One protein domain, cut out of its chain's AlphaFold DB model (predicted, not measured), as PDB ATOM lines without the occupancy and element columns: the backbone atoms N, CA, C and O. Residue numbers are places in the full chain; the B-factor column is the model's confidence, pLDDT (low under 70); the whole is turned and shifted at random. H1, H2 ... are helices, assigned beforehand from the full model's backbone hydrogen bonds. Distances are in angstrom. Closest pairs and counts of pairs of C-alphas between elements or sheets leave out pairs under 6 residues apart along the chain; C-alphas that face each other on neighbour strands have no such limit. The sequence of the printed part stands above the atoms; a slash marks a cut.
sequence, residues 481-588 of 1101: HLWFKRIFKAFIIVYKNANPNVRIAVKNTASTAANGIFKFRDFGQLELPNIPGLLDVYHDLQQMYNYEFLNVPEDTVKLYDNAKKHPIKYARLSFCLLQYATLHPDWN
ATOM      1  N   HIS A 481      37.692 -11.424  28.965       77.19
ATOM      2  CA  HIS A 481      37.246 -12.402  29.965       77.19
ATOM      3  C   HIS A 481      37.551 -11.998  31.425       77.19
ATOM      4  O   HIS A 481      36.830 -12.361  32.357       77.19
ATOM      5  N   LEU A 482      38.626 -11.230  31.644       82.38
ATOM      6  CA  LEU A 482      39.049 -10.760  32.961       82.38
ATOM      7  C   LEU A 482      38.234  -9.549  33.445       82.38
ATOM      8  O   LEU A 482      38.237  -9.284  34.646       82.38
ATOM      9  N   TRP A 483      37.557  -8.814  32.559       85.06
ATOM     10  CA  TRP A 483      36.764  -7.628  32.909       85.06
ATOM     11  C   TRP A 483      35.380  -8.012  33.436       85.06
ATOM     12  O   TRP A 483      35.072  -7.671  34.577       85.06
ATOM     13  N   PHE A 484      34.625  -8.853  32.719       87.50
ATOM     14  CA  PHE A 484      33.374  -9.454  33.217       87.50
ATOM     15  C   PHE A 484      33.565 -10.101  34.600       87.50
ATOM     16  O   PHE A 484      32.844  -9.811  35.556       87.50
ATOM     17  N   LYS A 485      34.634 -10.897  34.758       89.31
ATOM     18  CA  LYS A 485      34.998 -11.544  36.033       89.31
ATOM     19  C   LYS A 485      35.408 -10.576  37.146       89.31
ATOM     20  O   LYS A 485      35.470 -10.995  38.302       89.31
ATOM     21  N   ARG A 486      35.706  -9.305  36.849       88.06
ATOM     22  CA  ARG A 486      35.863  -8.256  37.873       88.06
ATOM     23  C   ARG A 486      34.516  -7.672  38.272       88.06
ATOM     24  O   ARG A 486      34.305  -7.550  39.471       88.06
ATOM     25  N   ILE A 487      33.644  -7.364  37.311       88.94
ATOM     26  CA  ILE A 487      32.332  -6.743  37.556       88.94
ATOM     27  C   ILE A 487      31.459  -7.671  38.410       88.94
ATOM     28  O   ILE A 487      31.155  -7.325  39.551       88.94
ATOM     29  N   PHE A 488      31.191  -8.903  37.956       93.06
ATOM     30  CA  PHE A 488      30.419  -9.882  38.740       93.06
ATOM     31  C   PHE A 488      31.018 -10.120  40.132       93.06
ATOM     32  O   PHE A 488      30.310 -10.165  41.135       93.06
ATOM     33  N   LYS A 489      32.347 -10.249  40.228       91.94
ATOM     34  CA  LYS A 489      33.030 -10.462  41.514       91.94
ATOM     35  C   LYS A 489      32.836  -9.278  42.466       91.94
ATOM     36  O   LYS A 489      32.766  -9.497  43.672       91.94
ATOM     37  N   ALA A 490      32.810  -8.057  41.944       87.94
ATOM     38  CA  ALA A 490      32.655  -6.825  42.703       87.94
ATOM     39  C   ALA A 490      31.220  -6.689  43.245       87.94
ATOM     40  O   ALA A 490      31.041  -6.611  44.460       87.94
ATOM     41  N   PHE A 491      30.214  -6.834  42.376       92.00
ATOM     42  CA  PHE A 491      28.796  -6.907  42.751       92.00
ATOM     43  C   PHE A 491      28.532  -7.961  43.846       92.00
ATOM     44  O   PHE A 491      28.014  -7.657  44.923       92.00
ATOM     45  N   ILE A 492      29.002  -9.196  43.634       90.19
ATOM     46  CA  ILE A 492      28.820 -10.306  44.585       90.19
ATOM     47  C   ILE A 492      29.564 -10.058  45.917       90.19
ATOM     48  O   ILE A 492      29.172 -10.601  46.952       90.19
ATOM     49  N   ILE A 493      30.627  -9.242  45.935       87.75
ATOM     50  CA  ILE A 493      31.279  -8.813  47.185       87.75
ATOM     51  C   ILE A 493      30.398  -7.823  47.951       87.75
ATOM     52  O   ILE A 493      30.280  -7.982  49.163       87.75
ATOM     53  N   VAL A 494      29.751  -6.860  47.288       88.94
ATOM     54  CA  VAL A 494      28.843  -5.906  47.955       88.94
ATOM     55  C   VAL A 494      27.651  -6.620  48.565       88.94
ATOM     56  O   VAL A 494      27.451  -6.514  49.776       88.94
ATOM     57  N   TYR A 495      26.934  -7.433  47.783       86.69
ATOM     58  CA  TYR A 495      25.792  -8.192  48.298       86.69
ATOM     59  C   TYR A 495      26.179  -9.049  49.516       86.69
ATOM     60  O   TYR A 495      25.462  -9.090  50.513       86.69
ATOM     61  N   LYS A 496      27.358  -9.686  49.476       86.06
ATOM     62  CA  LYS A 496      27.896 -10.498  50.578       86.06
ATOM     63  C   LYS A 496      28.368  -9.686  51.789       86.06
ATOM     64  O   LYS A 496      28.349 -10.209  52.901       86.06
ATOM     65  N   ASN A 497      28.815  -8.447  51.598       85.31
ATOM     66  CA  ASN A 497      29.179  -7.555  52.699       85.31
ATOM     67  C   ASN A 497      27.923  -7.038  53.417       85.31
ATOM     68  O   ASN A 497      27.926  -6.979  54.642       85.31
ATOM     69  N   ALA A 498      26.856  -6.732  52.670       83.19
ATOM     70  CA  ALA A 498      25.541  -6.403  53.220       83.19
ATOM     71  C   ALA A 498      24.875  -7.616  53.900       83.19
ATOM     72  O   ALA A 498      24.254  -7.478  54.950       83.19
ATOM     73  N   ASN A 499      25.067  -8.820  53.346       82.62
ATOM     74  CA  ASN A 499      24.492 -10.074  53.838       82.62
ATOM     75  C   ASN A 499      25.582 -11.041  54.354       82.62
ATOM     76  O   ASN A 499      25.793 -12.103  53.757       82.62
ATOM     77  N   PRO A 500      26.275 -10.742  55.474       75.62
ATOM     78  CA  PRO A 500      27.433 -11.518  55.946       75.62
ATOM     79  C   PRO A 500      27.108 -12.973  56.330       75.62
ATOM     80  O   PRO A 500      28.008 -13.817  56.397       75.62
ATOM     81  N   ASN A 501      25.828 -13.282  56.553       76.75
ATOM     82  CA  ASN A 501      25.336 -14.635  56.805       76.75
ATOM     83  C   ASN A 501      25.238 -15.486  55.520       76.75
ATOM     84  O   ASN A 501      25.369 -16.711  55.590       76.75
ATOM     85  N   VAL A 502      25.067 -14.863  54.345       74.56
ATOM     86  CA  VAL A 502      24.853 -15.557  53.063       74.56
ATOM     87  C   VAL A 502      26.185 -16.020  52.459       74.56
ATOM     88  O   VAL A 502      27.175 -15.291  52.346       74.56
ATOM     89  N   ARG A 503      26.249 -17.298  52.077       77.31
ATOM     90  CA  ARG A 503      27.515 -18.020  51.855       77.31
ATOM     91  C   ARG A 503      27.897 -18.195  50.388       77.31
ATOM     92  O   ARG A 503      28.118 -19.306  49.921       77.31
ATOM     93  N   ILE A 504      28.083 -17.085  49.684       82.19
ATOM     94  CA  ILE A 504      28.402 -17.124  48.250       82.19
ATOM     95  C   ILE A 504      29.891 -17.399  47.986       82.19
ATOM     96  O   ILE A 504      30.791 -16.791  48.594       82.19
ATOM     97  N   ALA A 505      30.139 -18.289  47.022       85.94
ATOM     98  CA  ALA A 505      31.447 -18.714  46.524       85.94
ATOM     99  C   ALA A 505      32.036 -17.740  45.477       85.94
ATOM    100  O   ALA A 505      32.539 -18.165  44.444       85.94
ATOM    101  N   VAL A 506      31.993 -16.433  45.776       82.69
ATOM    102  CA  VAL A 506      32.314 -15.257  44.928       82.69
ATOM    103  C   VAL A 506      33.135 -15.521  43.652       82.69
ATOM    104  O   VAL A 506      32.684 -15.182  42.566       82.69
ATOM    105  N   LYS A 507      34.349 -16.090  43.756       83.75
ATOM    106  CA  LYS A 507      35.241 -16.323  42.602       83.75
ATOM    107  C   LYS A 507      34.640 -17.312  41.593       83.75
ATOM    108  O   LYS A 507      34.788 -17.101  40.392       83.75
ATOM    109  N   ASN A 508      34.007 -18.376  42.082       86.62
ATOM    110  CA  ASN A 508      33.390 -19.406  41.255       86.62
ATOM    111  C   ASN A 508      32.112 -18.842  40.640       86.62
ATOM    112  O   ASN A 508      32.028 -18.799  39.425       86.62
ATOM    113  N   THR A 509      31.214 -18.264  41.446       86.06
ATOM    114  CA  THR A 509      29.974 -17.618  40.975       86.06
ATOM    115  C   THR A 509      30.233 -16.567  39.886       86.06
ATOM    116  O   THR A 509      29.653 -16.642  38.809       86.06
ATOM    117  N   ALA A 510      31.190 -15.656  40.101       89.75
ATOM    118  CA  ALA A 510      31.591 -14.660  39.102       89.75
ATOM    119  C   ALA A 510      32.283 -15.258  37.861       89.75
ATOM    120  O   ALA A 510      32.377 -14.592  36.834       89.75
ATOM    121  N   SER A 511      32.799 -16.489  37.955       89.56
ATOM    122  CA  SER A 511      33.349 -17.212  36.806       89.56
ATOM    123  C   SER A 511      32.272 -17.979  36.045       89.56
ATOM    124  O   SER A 511      32.309 -17.951  34.826       89.56
ATOM    125  N   THR A 512      31.312 -18.606  36.731       89.75
ATOM    126  CA  THR A 512      30.150 -19.273  36.125       89.75
ATOM    127  C   THR A 512      29.286 -18.268  35.369       89.75
ATOM    128  O   THR A 512      28.988 -18.507  34.208       89.75
ATOM    129  N   ALA A 513      28.978 -17.113  35.973       88.12
ATOM    130  CA  ALA A 513      28.227 -16.042  35.315       88.12
ATOM    131  C   ALA A 513      28.958 -15.512  34.067       88.12
ATOM    132  O   ALA A 513      28.408 -15.523  32.974       88.12
ATOM    133  N   ALA A 514      30.241 -15.146  34.186       89.62
ATOM    134  CA  ALA A 514      31.014 -14.696  33.026       89.62
ATOM    135  C   ALA A 514      31.089 -15.768  31.919       89.62
ATOM    136  O   ALA A 514      30.811 -15.464  30.766       89.62
ATOM    137  N   ASN A 515      31.412 -17.021  32.263       87.75
ATOM    138  CA  ASN A 515      31.465 -18.134  31.310       87.75
ATOM    139  C   ASN A 515      30.087 -18.469  30.696       87.75
ATOM    140  O   ASN A 515      30.049 -19.091  29.642       87.75
ATOM    141  N   GLY A 516      28.976 -18.120  31.353       86.19
ATOM    142  CA  GLY A 516      27.621 -18.302  30.828       86.19
ATOM    143  C   GLY A 516      27.360 -17.413  29.617       86.19
ATOM    144  O   GLY A 516      26.957 -17.918  28.571       86.19
ATOM    145  N   ILE A 517      27.719 -16.126  29.727       86.31
ATOM    146  CA  ILE A 517      27.621 -15.140  28.640       86.31
ATOM    147  C   ILE A 517      28.422 -15.609  27.418       86.31
ATOM    148  O   ILE A 517      27.865 -15.744  26.334       86.31
ATOM    149  N   PHE A 518      29.702 -15.960  27.594       82.69
ATOM    150  CA  PHE A 518      30.555 -16.413  26.482       82.69
ATOM    151  C   PHE A 518      30.191 -17.800  25.907       82.69
ATOM    152  O   PHE A 518      30.828 -18.259  24.953       82.69
ATOM    153  N   LYS A 519      29.197 -18.479  26.495       83.00
ATOM    154  CA  LYS A 519      28.622 -19.751  26.032       83.00
ATOM    155  C   LYS A 519      27.140 -19.639  25.655       83.00
ATOM    156  O   LYS A 519      26.509 -20.675  25.474       83.00
ATOM    157  N   PHE A 520      26.602 -18.420  25.561       80.62
ATOM    158  CA  PHE A 520      25.215 -18.134  25.173       80.62
ATOM    159  C   PHE A 520      24.164 -18.912  25.980       80.62
ATOM    160  O   PHE A 520      23.145 -19.338  25.448       80.62
ATOM    161  N   ARG A 521      24.423 -19.107  27.278       83.00
ATOM    162  CA  ARG A 521      23.470 -19.743  28.197       83.00
ATOM    163  C   ARG A 521      22.535 -18.712  28.810       83.00
ATOM    164  O   ARG A 521      22.989 -17.645  29.229       83.00
ATOM    165  N   ASP A 522      21.267 -19.067  28.960       84.06
ATOM    166  CA  ASP A 522      20.342 -18.288  29.784       84.06
ATOM    167  C   ASP A 522      20.717 -18.395  31.260       84.06
ATOM    168  O   ASP A 522      21.285 -19.397  31.705       84.06
ATOM    169  N   PHE A 523      20.347 -17.388  32.051       85.62
ATOM    170  CA  PHE A 523      20.642 -17.360  33.483       85.62
ATOM    171  C   PHE A 523      20.107 -18.596  34.226       85.62
ATOM    172  O   PHE A 523      20.802 -19.157  35.070       85.62
ATOM    173  N   GLY A 524      18.906 -19.066  33.863       81.44
ATOM    174  CA  GLY A 524      18.287 -20.269  34.435       81.44
ATOM    175  C   GLY A 524      19.010 -21.584  34.110       81.44
ATOM    176  O   GLY A 524      18.811 -22.571  34.810       81.44
ATOM    177  N   GLN A 525      19.891 -21.605  33.101       83.00
ATOM    178  CA  GLN A 525      20.736 -22.760  32.759       83.00
ATOM    179  C   GLN A 525      22.067 -22.783  33.543       83.00
ATOM    180  O   GLN A 525      22.964 -23.586  33.247       83.00
ATOM    181  N   LEU A 526      22.256 -21.863  34.495       87.44
ATOM    182  CA  LEU A 526      23.476 -21.727  35.284       87.44
ATOM    183  C   LEU A 526      23.209 -22.037  36.758       87.44
ATOM    184  O   LEU A 526      22.313 -21.470  37.376       87.44
ATOM    185  N   GLU A 527      24.078 -22.850  37.359       83.75
ATOM    186  CA  GLU A 527      24.117 -23.079  38.808       83.75
ATOM    187  C   GLU A 527      24.650 -21.834  39.546       83.75
ATOM    188  O   GLU A 527      25.791 -21.773  40.023       83.75
ATOM    189  N   LEU A 528      23.823 -20.792  39.601       86.25
ATOM    190  CA  LEU A 528      24.080 -19.551  40.320       86.25
ATOM    191  C   LEU A 528      23.199 -19.491  41.579       86.25
ATOM    192  O   LEU A 528      22.021 -19.838  41.535       86.25
ATOM    193  N   PRO A 529      23.744 -19.051  42.728       82.38
ATOM    194  CA  PRO A 529      22.939 -18.825  43.917       82.38
ATOM    195  C   PRO A 529      21.986 -17.653  43.669       82.38
ATOM    196  O   PRO A 529      22.404 -16.637  43.109       82.38
ATOM    197  N   ASN A 530      20.746 -17.768  44.147       82.56
ATOM    198  CA  ASN A 530      19.790 -16.666  44.106       82.56
ATOM    199  C   ASN A 530      20.356 -15.459  44.883       82.56
ATOM    200  O   ASN A 530      20.584 -15.525  46.093       82.56
ATOM    201  N   ILE A 531      20.640 -14.386  44.147       87.38
ATOM    202  CA  ILE A 531      21.151 -13.106  44.627       87.38
ATOM    203  C   ILE A 531      20.309 -12.032  43.925       87.38
ATOM    204  O   ILE A 531      20.433 -11.902  42.704       87.38
ATOM    205  N   PRO A 532      19.488 -11.257  44.655       85.81
ATOM    206  CA  PRO A 532      18.789 -10.095  44.106       85.81
ATOM    207  C   PRO A 532      19.753  -9.171  43.354       85.81
ATOM    208  O   PRO A 532      20.829  -8.867  43.872       85.81
ATOM    209  N   GLY A 533      19.395  -8.763  42.135       86.62
ATOM    210  CA  GLY A 533      20.257  -7.984  41.241       86.62
ATOM    211  C   GLY A 533      21.192  -8.803  40.337       86.62
ATOM    212  O   GLY A 533      21.718  -8.266  39.370       86.62
ATOM    213  N   LEU A 534      21.453 -10.094  40.610       90.00
ATOM    214  CA  LEU A 534      22.429 -10.859  39.808       90.00
ATOM    215  C   LEU A 534      21.916 -11.194  38.403       90.00
ATOM    216  O   LEU A 534      22.728 -11.296  37.487       90.00
ATOM    217  N   LEU A 535      20.602 -11.375  38.254       90.62
ATOM    218  CA  LEU A 535      19.938 -11.595  36.968       90.62
ATOM    219  C   LEU A 535      20.077 -10.358  36.073       90.62
ATOM    220  O   LEU A 535      20.506 -10.466  34.929       90.62
ATOM    221  N   ASP A 536      19.811  -9.183  36.640       89.38
ATOM    222  CA  ASP A 536      19.857  -7.896  35.945       89.38
ATOM    223  C   ASP A 536      21.295  -7.586  35.502       89.38
ATOM    224  O   ASP A 536      21.568  -7.415  34.317       89.38
ATOM    225  N   VAL A 537      22.260  -7.708  36.425       90.62
ATOM    226  CA  VAL A 537      23.699  -7.567  36.131       90.62
ATOM    227  C   VAL A 537      24.201  -8.623  35.136       90.62
ATOM    228  O   VAL A 537      25.183  -8.391  34.429       90.62
ATOM    229  N   TYR A 538      23.566  -9.795  35.056       92.62
ATOM    230  CA  TYR A 538      23.878 -10.777  34.020       92.62
ATOM    231  C   TYR A 538      23.360 -10.329  32.656       92.62
ATOM    232  O   TYR A 538      24.138 -10.335  31.704       92.62
ATOM    233  N   HIS A 539      22.098  -9.908  32.563       90.44
ATOM    234  CA  HIS A 539      21.491  -9.473  31.309       90.44
ATOM    235  C   HIS A 539      22.097  -8.173  30.769       90.44
ATOM    236  O   HIS A 539      22.400  -8.137  29.581       90.44
ATOM    237  N   ASP A 540      22.405  -7.180  31.609       89.75
ATOM    238  CA  ASP A 540      23.138  -5.966  31.207       89.75
ATOM    239  C   ASP A 540      24.457  -6.325  30.504       89.75
ATOM    240  O   ASP A 540      24.764  -5.882  29.394       89.75
ATOM    241  N   LEU A 541      25.252  -7.187  31.146       89.62
ATOM    242  CA  LEU A 541      26.555  -7.610  30.636       89.62
ATOM    243  C   LEU A 541      26.420  -8.539  29.418       89.62
ATOM    244  O   LEU A 541      27.252  -8.474  28.511       89.62
ATOM    245  N   GLN A 542      25.382  -9.375  29.364       88.00
ATOM    246  CA  GLN A 542      25.060 -10.233  28.221       88.00
ATOM    247  C   GLN A 542      24.635  -9.398  27.007       88.00
ATOM    248  O   GLN A 542      25.093  -9.662  25.899       88.00
ATOM    249  N   GLN A 543      23.832  -8.352  27.210       83.06
ATOM    250  CA  GLN A 543      23.409  -7.416  26.173       83.06
ATOM    251  C   GLN A 543      24.607  -6.621  25.642       83.06
ATOM    252  O   GLN A 543      24.816  -6.584  24.432       83.06
ATOM    253  N   MET A 544      25.460  -6.079  26.524       81.56
ATOM    254  CA  MET A 544      26.714  -5.419  26.119       81.56
ATOM    255  C   MET A 544      27.656  -6.355  25.351       81.56
ATOM    256  O   MET A 544      28.348  -5.906  24.439       81.56
ATOM    257  N   TYR A 545      27.693  -7.646  25.697       83.75
ATOM    258  CA  TYR A 545      28.465  -8.636  24.947       83.75
ATOM    259  C   TYR A 545      27.864  -8.894  23.562       83.75
ATOM    260  O   TYR A 545      28.556  -8.719  22.562       83.75
ATOM    261  N   ASN A 546      26.580  -9.254  23.495       79.50
ATOM    262  CA  ASN A 546      25.890  -9.628  22.259       79.50
ATOM    263  C   ASN A 546      25.795  -8.463  21.258       79.50
ATOM    264  O   ASN A 546      25.896  -8.688  20.056       79.50
ATOM    265  N   TYR A 547      25.664  -7.224  21.742       76.31
ATOM    266  CA  TYR A 547      25.630  -6.011  20.915       76.31
ATOM    267  C   TYR A 547      26.935  -5.787  20.127       76.31
ATOM    268  O   TYR A 547      26.908  -5.347  18.981       76.31
ATOM    269  N   GLU A 548      28.088  -6.146  20.700       71.81
ATOM    270  CA  GLU A 548      29.381  -6.086  20.004       71.81
ATOM    271  C   GLU A 548      29.731  -7.423  19.311       71.81
ATOM    272  O   GLU A 548      30.318  -7.429  18.224       71.81
ATOM    273  N   PHE A 549      29.354  -8.565  19.898       74.25
ATOM    274  CA  PHE A 549      29.768  -9.926  19.522       74.25
ATOM    275  C   PHE A 549      28.593 -10.914  19.434       74.25
ATOM    276  O   PHE A 549      28.580 -11.945  20.109       74.25
ATOM    277  N   LEU A 550      27.629 -10.625  18.555       71.50
ATOM    278  CA  LEU A 550      26.502 -11.513  18.260       71.50
ATOM    279  C   LEU A 550      26.986 -12.945  17.950       71.50
ATOM    280  O   LEU A 550      27.705 -13.169  16.978       71.50
ATOM    281  N   ASN A 551      26.611 -13.897  18.808       63.97
ATOM    282  CA  ASN A 551      26.856 -15.341  18.681       63.97
ATOM    283  C   ASN A 551      28.332 -15.784  18.488       63.97
ATOM    284  O   ASN A 551      28.585 -16.897  18.030       63.97
ATOM    285  N   VAL A 552      29.330 -14.967  18.871       69.94
ATOM    286  CA  VAL A 552      30.766 -15.320  18.761       69.94
ATOM    287  C   VAL A 552      31.284 -16.075  20.010       69.94
ATOM    288  O   VAL A 552      31.320 -15.483  21.093       69.94
ATOM    289  N   PRO A 553      31.754 -17.340  19.910       64.81
ATOM    290  CA  PRO A 553      32.204 -18.127  21.070       64.81
ATOM    291  C   PRO A 553      33.450 -17.590  21.800       64.81
ATOM    292  O   PRO A 553      34.333 -16.980  21.189       64.81
ATOM    293  N   GLU A 554      33.567 -17.912  23.101       64.25
ATOM    294  CA  GLU A 554      34.669 -17.486  23.994       64.25
ATOM    295  C   GLU A 554      36.064 -17.681  23.383       64.25
ATOM    296  O   GLU A 554      36.923 -16.803  23.466       64.25
ATOM    297  N   ASP A 555      36.307 -18.844  22.778       66.12
ATOM    298  CA  ASP A 555      37.629 -19.212  22.278       66.12
ATOM    299  C   ASP A 555      37.977 -18.466  20.990       66.12
ATOM    300  O   ASP A 555      39.114 -18.019  20.831       66.12
ATOM    301  N   THR A 556      36.986 -18.185  20.140       69.00
ATOM    302  CA  THR A 556      37.152 -17.309  18.977       69.00
ATOM    303  C   THR A 556      37.482 -15.880  19.415       69.00
ATOM    304  O   THR A 556      38.319 -15.245  18.778       69.00
ATOM    305  N   VAL A 557      36.898 -15.379  20.514       63.88
ATOM    306  CA  VAL A 557      37.188 -14.039  21.082       63.88
ATOM    307  C   VAL A 557      38.545 -13.972  21.807       63.88
ATOM    308  O   VAL A 557      39.126 -12.899  21.960       63.88
ATOM    309  N   LYS A 558      39.126 -15.107  22.212       66.25
ATOM    310  CA  LYS A 558      40.504 -15.165  22.741       66.25
ATOM    311  C   LYS A 558      41.585 -15.196  21.661       66.25
ATOM    312  O   LYS A 558      42.749 -14.947  21.983       66.25
ATOM    313  N   LEU A 559      41.256 -15.544  20.416       68.88
ATOM    314  CA  LEU A 559      42.249 -15.633  19.345       68.88
ATOM    315  C   LEU A 559      42.763 -14.241  18.970       68.88
ATOM    316  O   LEU A 559      42.001 -13.353  18.586       68.88
ATOM    317  N   TYR A 560      44.086 -14.075  19.017       61.91
ATOM    318  CA  TYR A 560      44.726 -12.811  18.662       61.91
ATOM    319  C   TYR A 560      44.375 -12.361  17.239       61.91
ATOM    320  O   TYR A 560      44.103 -11.185  17.023       61.91
ATOM    321  N   ASP A 561      44.289 -13.286  16.284       64.31
ATOM    322  CA  ASP A 561      43.946 -12.956  14.900       64.31
ATOM    323  C   ASP A 561      42.472 -12.556  14.699       64.31
ATOM    324  O   ASP A 561      42.173 -11.869  13.726       64.31
ATOM    325  N   ASN A 562      41.566 -12.880  15.630       66.38
ATOM    326  CA  ASN A 562      40.220 -12.290  15.681       66.38
ATOM    327  C   ASN A 562      40.288 -10.867  16.262       66.38
ATOM    328  O   ASN A 562      39.867  -9.909  15.610       66.38
ATOM    329  N   ALA A 563      40.915 -10.701  17.432       62.62
ATOM    330  CA  ALA A 563      41.120  -9.392  18.060       62.62
ATOM    331  C   ALA A 563      41.833  -8.378  17.145       62.62
ATOM    332  O   ALA A 563      41.536  -7.186  17.184       62.62
ATOM    333  N   LYS A 564      42.730  -8.854  16.276       59.41
ATOM    334  CA  LYS A 564      43.432  -8.091  15.233       59.41
ATOM    335  C   LYS A 564      42.550  -7.732  14.028       59.41
ATOM    336  O   LYS A 564      42.801  -6.702  13.410       59.41
ATOM    337  N   LYS A 565      41.551  -8.556  13.685       60.28
ATOM    338  CA  LYS A 565      40.592  -8.301  12.588       60.28
ATOM    339  C   LYS A 565      39.481  -7.328  12.991       60.28
ATOM    340  O   LYS A 565      39.092  -6.501  12.176       60.28
ATOM    341  N   HIS A 566      39.008  -7.383  14.238       59.94
ATOM    342  CA  HIS A 566      37.866  -6.579  14.704       59.94
ATOM    343  C   HIS A 566      38.173  -5.680  15.922       59.94
ATOM    344  O   HIS A 566      37.337  -5.580  16.822       59.94
ATOM    345  N   PRO A 567      39.335  -4.996  16.005       56.56
ATOM    346  CA  PRO A 567      39.835  -4.407  17.253       56.56
ATOM    347  C   PRO A 567      38.927  -3.315  17.847       56.56
ATOM    348  O   PRO A 567      38.970  -3.063  19.050       56.56
ATOM    349  N   ILE A 568      38.069  -2.700  17.025       56.97
ATOM    350  CA  ILE A 568      37.075  -1.701  17.438       56.97
ATOM    351  C   ILE A 568      36.012  -2.317  18.359       56.97
ATOM    352  O   ILE A 568      35.717  -1.729  19.393       56.97
ATOM    353  N   LYS A 569      35.501  -3.519  18.048       66.75
ATOM    354  CA  LYS A 569      34.494  -4.224  18.866       66.75
ATOM    355  C   LYS A 569      35.017  -4.520  20.274       66.75
ATOM    356  O   LYS A 569      34.348  -4.295  21.275       66.75
ATOM    357  N   TYR A 570      36.281  -4.937  20.364       69.12
ATOM    358  CA  TYR A 570      36.979  -5.171  21.632       69.12
ATOM    359  C   TYR A 570      37.214  -3.868  22.415       69.12
ATOM    360  O   TYR A 570      37.124  -3.867  23.644       69.12
ATOM    361  N   ALA A 571      37.506  -2.757  21.730       59.62
ATOM    362  CA  ALA A 571      37.684  -1.446  22.356       59.62
ATOM    363  C   ALA A 571      36.354  -0.854  22.862       59.62
ATOM    364  O   ALA A 571      36.307  -0.379  23.996       59.62
ATOM    365  N   ARG A 572      35.279  -0.949  22.066       61.50
ATOM    366  CA  ARG A 572      33.903  -0.577  22.439       61.50
ATOM    367  C   ARG A 572      33.418  -1.407  23.625       61.50
ATOM    368  O   ARG A 572      33.113  -0.833  24.665       61.50
ATOM    369  N   LEU A 573      33.505  -2.737  23.553       71.38
ATOM    370  CA  LEU A 573      33.182  -3.622  24.677       71.38
ATOM    371  C   LEU A 573      34.009  -3.283  25.933       71.38
ATOM    372  O   LEU A 573      33.459  -3.168  27.026       71.38
ATOM    373  N   SER A 574      35.321  -3.048  25.797       69.56
ATOM    374  CA  SER A 574      36.174  -2.611  26.917       69.56
ATOM    375  C   SER A 574      35.732  -1.284  27.541       69.56
ATOM    376  O   SER A 574      36.054  -1.054  28.710       69.56
ATOM    377  N   PHE A 575      35.096  -0.402  26.768       63.03
ATOM    378  CA  PHE A 575      34.624   0.911  27.194       63.03
ATOM    379  C   PHE A 575      33.241   0.819  27.847       63.03
ATOM    380  O   PHE A 575      33.099   1.288  28.972       63.03
ATOM    381  N   CYS A 576      32.276   0.122  27.240       68.19
ATOM    382  CA  CYS A 576      30.950  -0.116  27.825       68.19
ATOM    383  C   CYS A 576      31.056  -0.828  29.184       68.19
ATOM    384  O   CYS A 576      30.510  -0.357  30.180       68.19
ATOM    385  N   LEU A 577      31.877  -1.883  29.276       75.81
ATOM    386  CA  LEU A 577      32.157  -2.577  30.542       75.81
ATOM    387  C   LEU A 577      32.841  -1.675  31.586       75.81
ATOM    388  O   LEU A 577      32.702  -1.910  32.785       75.81
ATOM    389  N   LEU A 578      33.611  -0.671  31.152       70.12
ATOM    390  CA  LEU A 578      34.274   0.282  32.046       70.12
ATOM    391  C   LEU A 578      33.307   1.378  32.517       70.12
ATOM    392  O   LEU A 578      33.348   1.739  33.690       70.12
ATOM    393  N   GLN A 579      32.417   1.861  31.644       66.94
ATOM    394  CA  GLN A 579      31.314   2.755  32.009       66.94
ATOM    395  C   GLN A 579      30.388   2.072  33.018       66.94
ATOM    396  O   GLN A 579      30.169   2.618  34.093       66.94
ATOM    397  N   TYR A 580      29.950   0.841  32.743       77.38
ATOM    398  CA  TYR A 580      29.135   0.041  33.661       77.38
ATOM    399  C   TYR A 580      29.825  -0.164  35.021       77.38
ATOM    400  O   TYR A 580      29.251   0.092  36.074       77.38
ATOM    401  N   ALA A 581      31.121  -0.498  35.015       75.19
ATOM    402  CA  ALA A 581      31.936  -0.576  36.230       75.19
ATOM    403  C   ALA A 581      32.132   0.765  36.975       75.19
ATOM    404  O   ALA A 581      32.610   0.749  38.109       75.19
ATOM    405  N   THR A 582      31.808   1.901  36.347       65.06
ATOM    406  CA  THR A 582      31.887   3.254  36.927       65.06
ATOM    407  C   THR A 582      30.523   3.733  37.438       65.06
ATOM    408  O   THR A 582      30.473   4.402  38.465       65.06
ATOM    409  N   LEU A 583      29.419   3.323  36.795       72.38
ATOM    410  CA  LEU A 583      28.041   3.566  37.254       72.38
ATOM    411  C   LEU A 583      27.731   2.905  38.610       72.38
ATOM    412  O   LEU A 583      26.825   3.343  39.312       72.38
ATOM    413  N   HIS A 584      28.505   1.888  39.002       74.94
ATOM    414  CA  HIS A 584      28.359   1.180  40.275       74.94
ATOM    415  C   HIS A 584      29.588   1.365  41.194       74.94
ATOM    416  O   HIS A 584      30.360   0.419  41.405       74.94
ATOM    417  N   PRO A 585      29.804   2.572  41.760       65.88
ATOM    418  CA  PRO A 585      31.011   2.907  42.527       65.88
ATOM    419  C   PRO A 585      31.202   2.021  43.766       65.88
ATOM    420  O   PRO A 585      32.318   1.569  44.044       65.88
ATOM    421  N   ASP A 586      30.112   1.696  44.470       73.56
ATOM    422  CA  ASP A 586      30.124   0.929  45.724       73.56
ATOM    423  C   ASP A 586      30.683  -0.490  45.555       73.56
ATOM    424  O   ASP A 586      31.155  -1.110  46.511       73.56
ATOM    425  N   TRP A 587      30.682  -1.009  44.322       79.75
ATOM    426  CA  TRP A 587      31.229  -2.323  44.000       79.75
ATOM    427  C   TRP A 587      32.760  -2.359  44.106       79.75
ATOM    428  O   TRP A 587      33.335  -3.440  44.255       79.75
ATOM    429  N   ASN A 588      33.436  -1.200  44.085       72.62
ATOM    430  CA  ASN A 588      34.898  -1.089  44.153       72.62
ATOM    431  C   ASN A 588      35.572  -1.959  43.069       72.62
ATOM    432  O   ASN A 588      36.484  -2.760  43.313       72.62
TER     433      ASN A 588
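This is residues 481 to 588 of the 1101 residues of an uncharacterized protein of Mucor lusitanicus CBS 277.49 (UniProt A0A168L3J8). Three long helices, H1, H3 and H6, run roughly side by side along the long axis, and H2 packs obliquely on H1 and H3. The short H4 and H5 form a small loose head at one end, with H5 near H6. The printed part has 108 residues with six named helices, H1 to H6 in order, and no named strand; the class is all helix. It is compact, with a radius of gyration of the C-alphas of 14.1 A, and elongated, spanning 47 by 29 by 19 A.

H1, residues 481 to 498, begins at C-alpha 481 (37.246, -12.402, 29.965) and is 26.7 A long. H2 is residues 506 to 517, 17.0 A. H3, residues 534 to 548, is 21.5 A. H4 is residues 554 to 558 and H5 residues 560 to 565. H6, residues 567 to 583, is 24.6 A long and ends at C-alpha 583 (28.041, 3.566, 37.254).

H1, H3 and H6 form an up and down bundle, each running against the one before it. H1 touches H2 at a steep tilt of 47 degrees, opposite ways; their closest C-alphas, Phe 488 and Ala 510, are 4.9 A apart. H1 and H3 only just touch, with 3 pairs of C-alphas within 8 A, the closest Phe 484 and Leu 541 at 7.5 A. H3 touches H6 at a shallow tilt of 26 degrees, with C-alphas 548 and 569 closest at 5.6 A. H4 touches no helix. Every O i to N i+4 pair is within hydrogen-bond range in H2, H4, H5 and H6, against 12 of 14 in H1 and 10 of 11 in H3.

The farthest C-alphas, Asn 501 and Lys 565, are 47.2 A apart. The printed part has no cut. The link from H2 to H3, residues 518 to 533, is long. Mean pLDDT of the printed part is 78.7; 28 residues are under 70, among them 551 to 572.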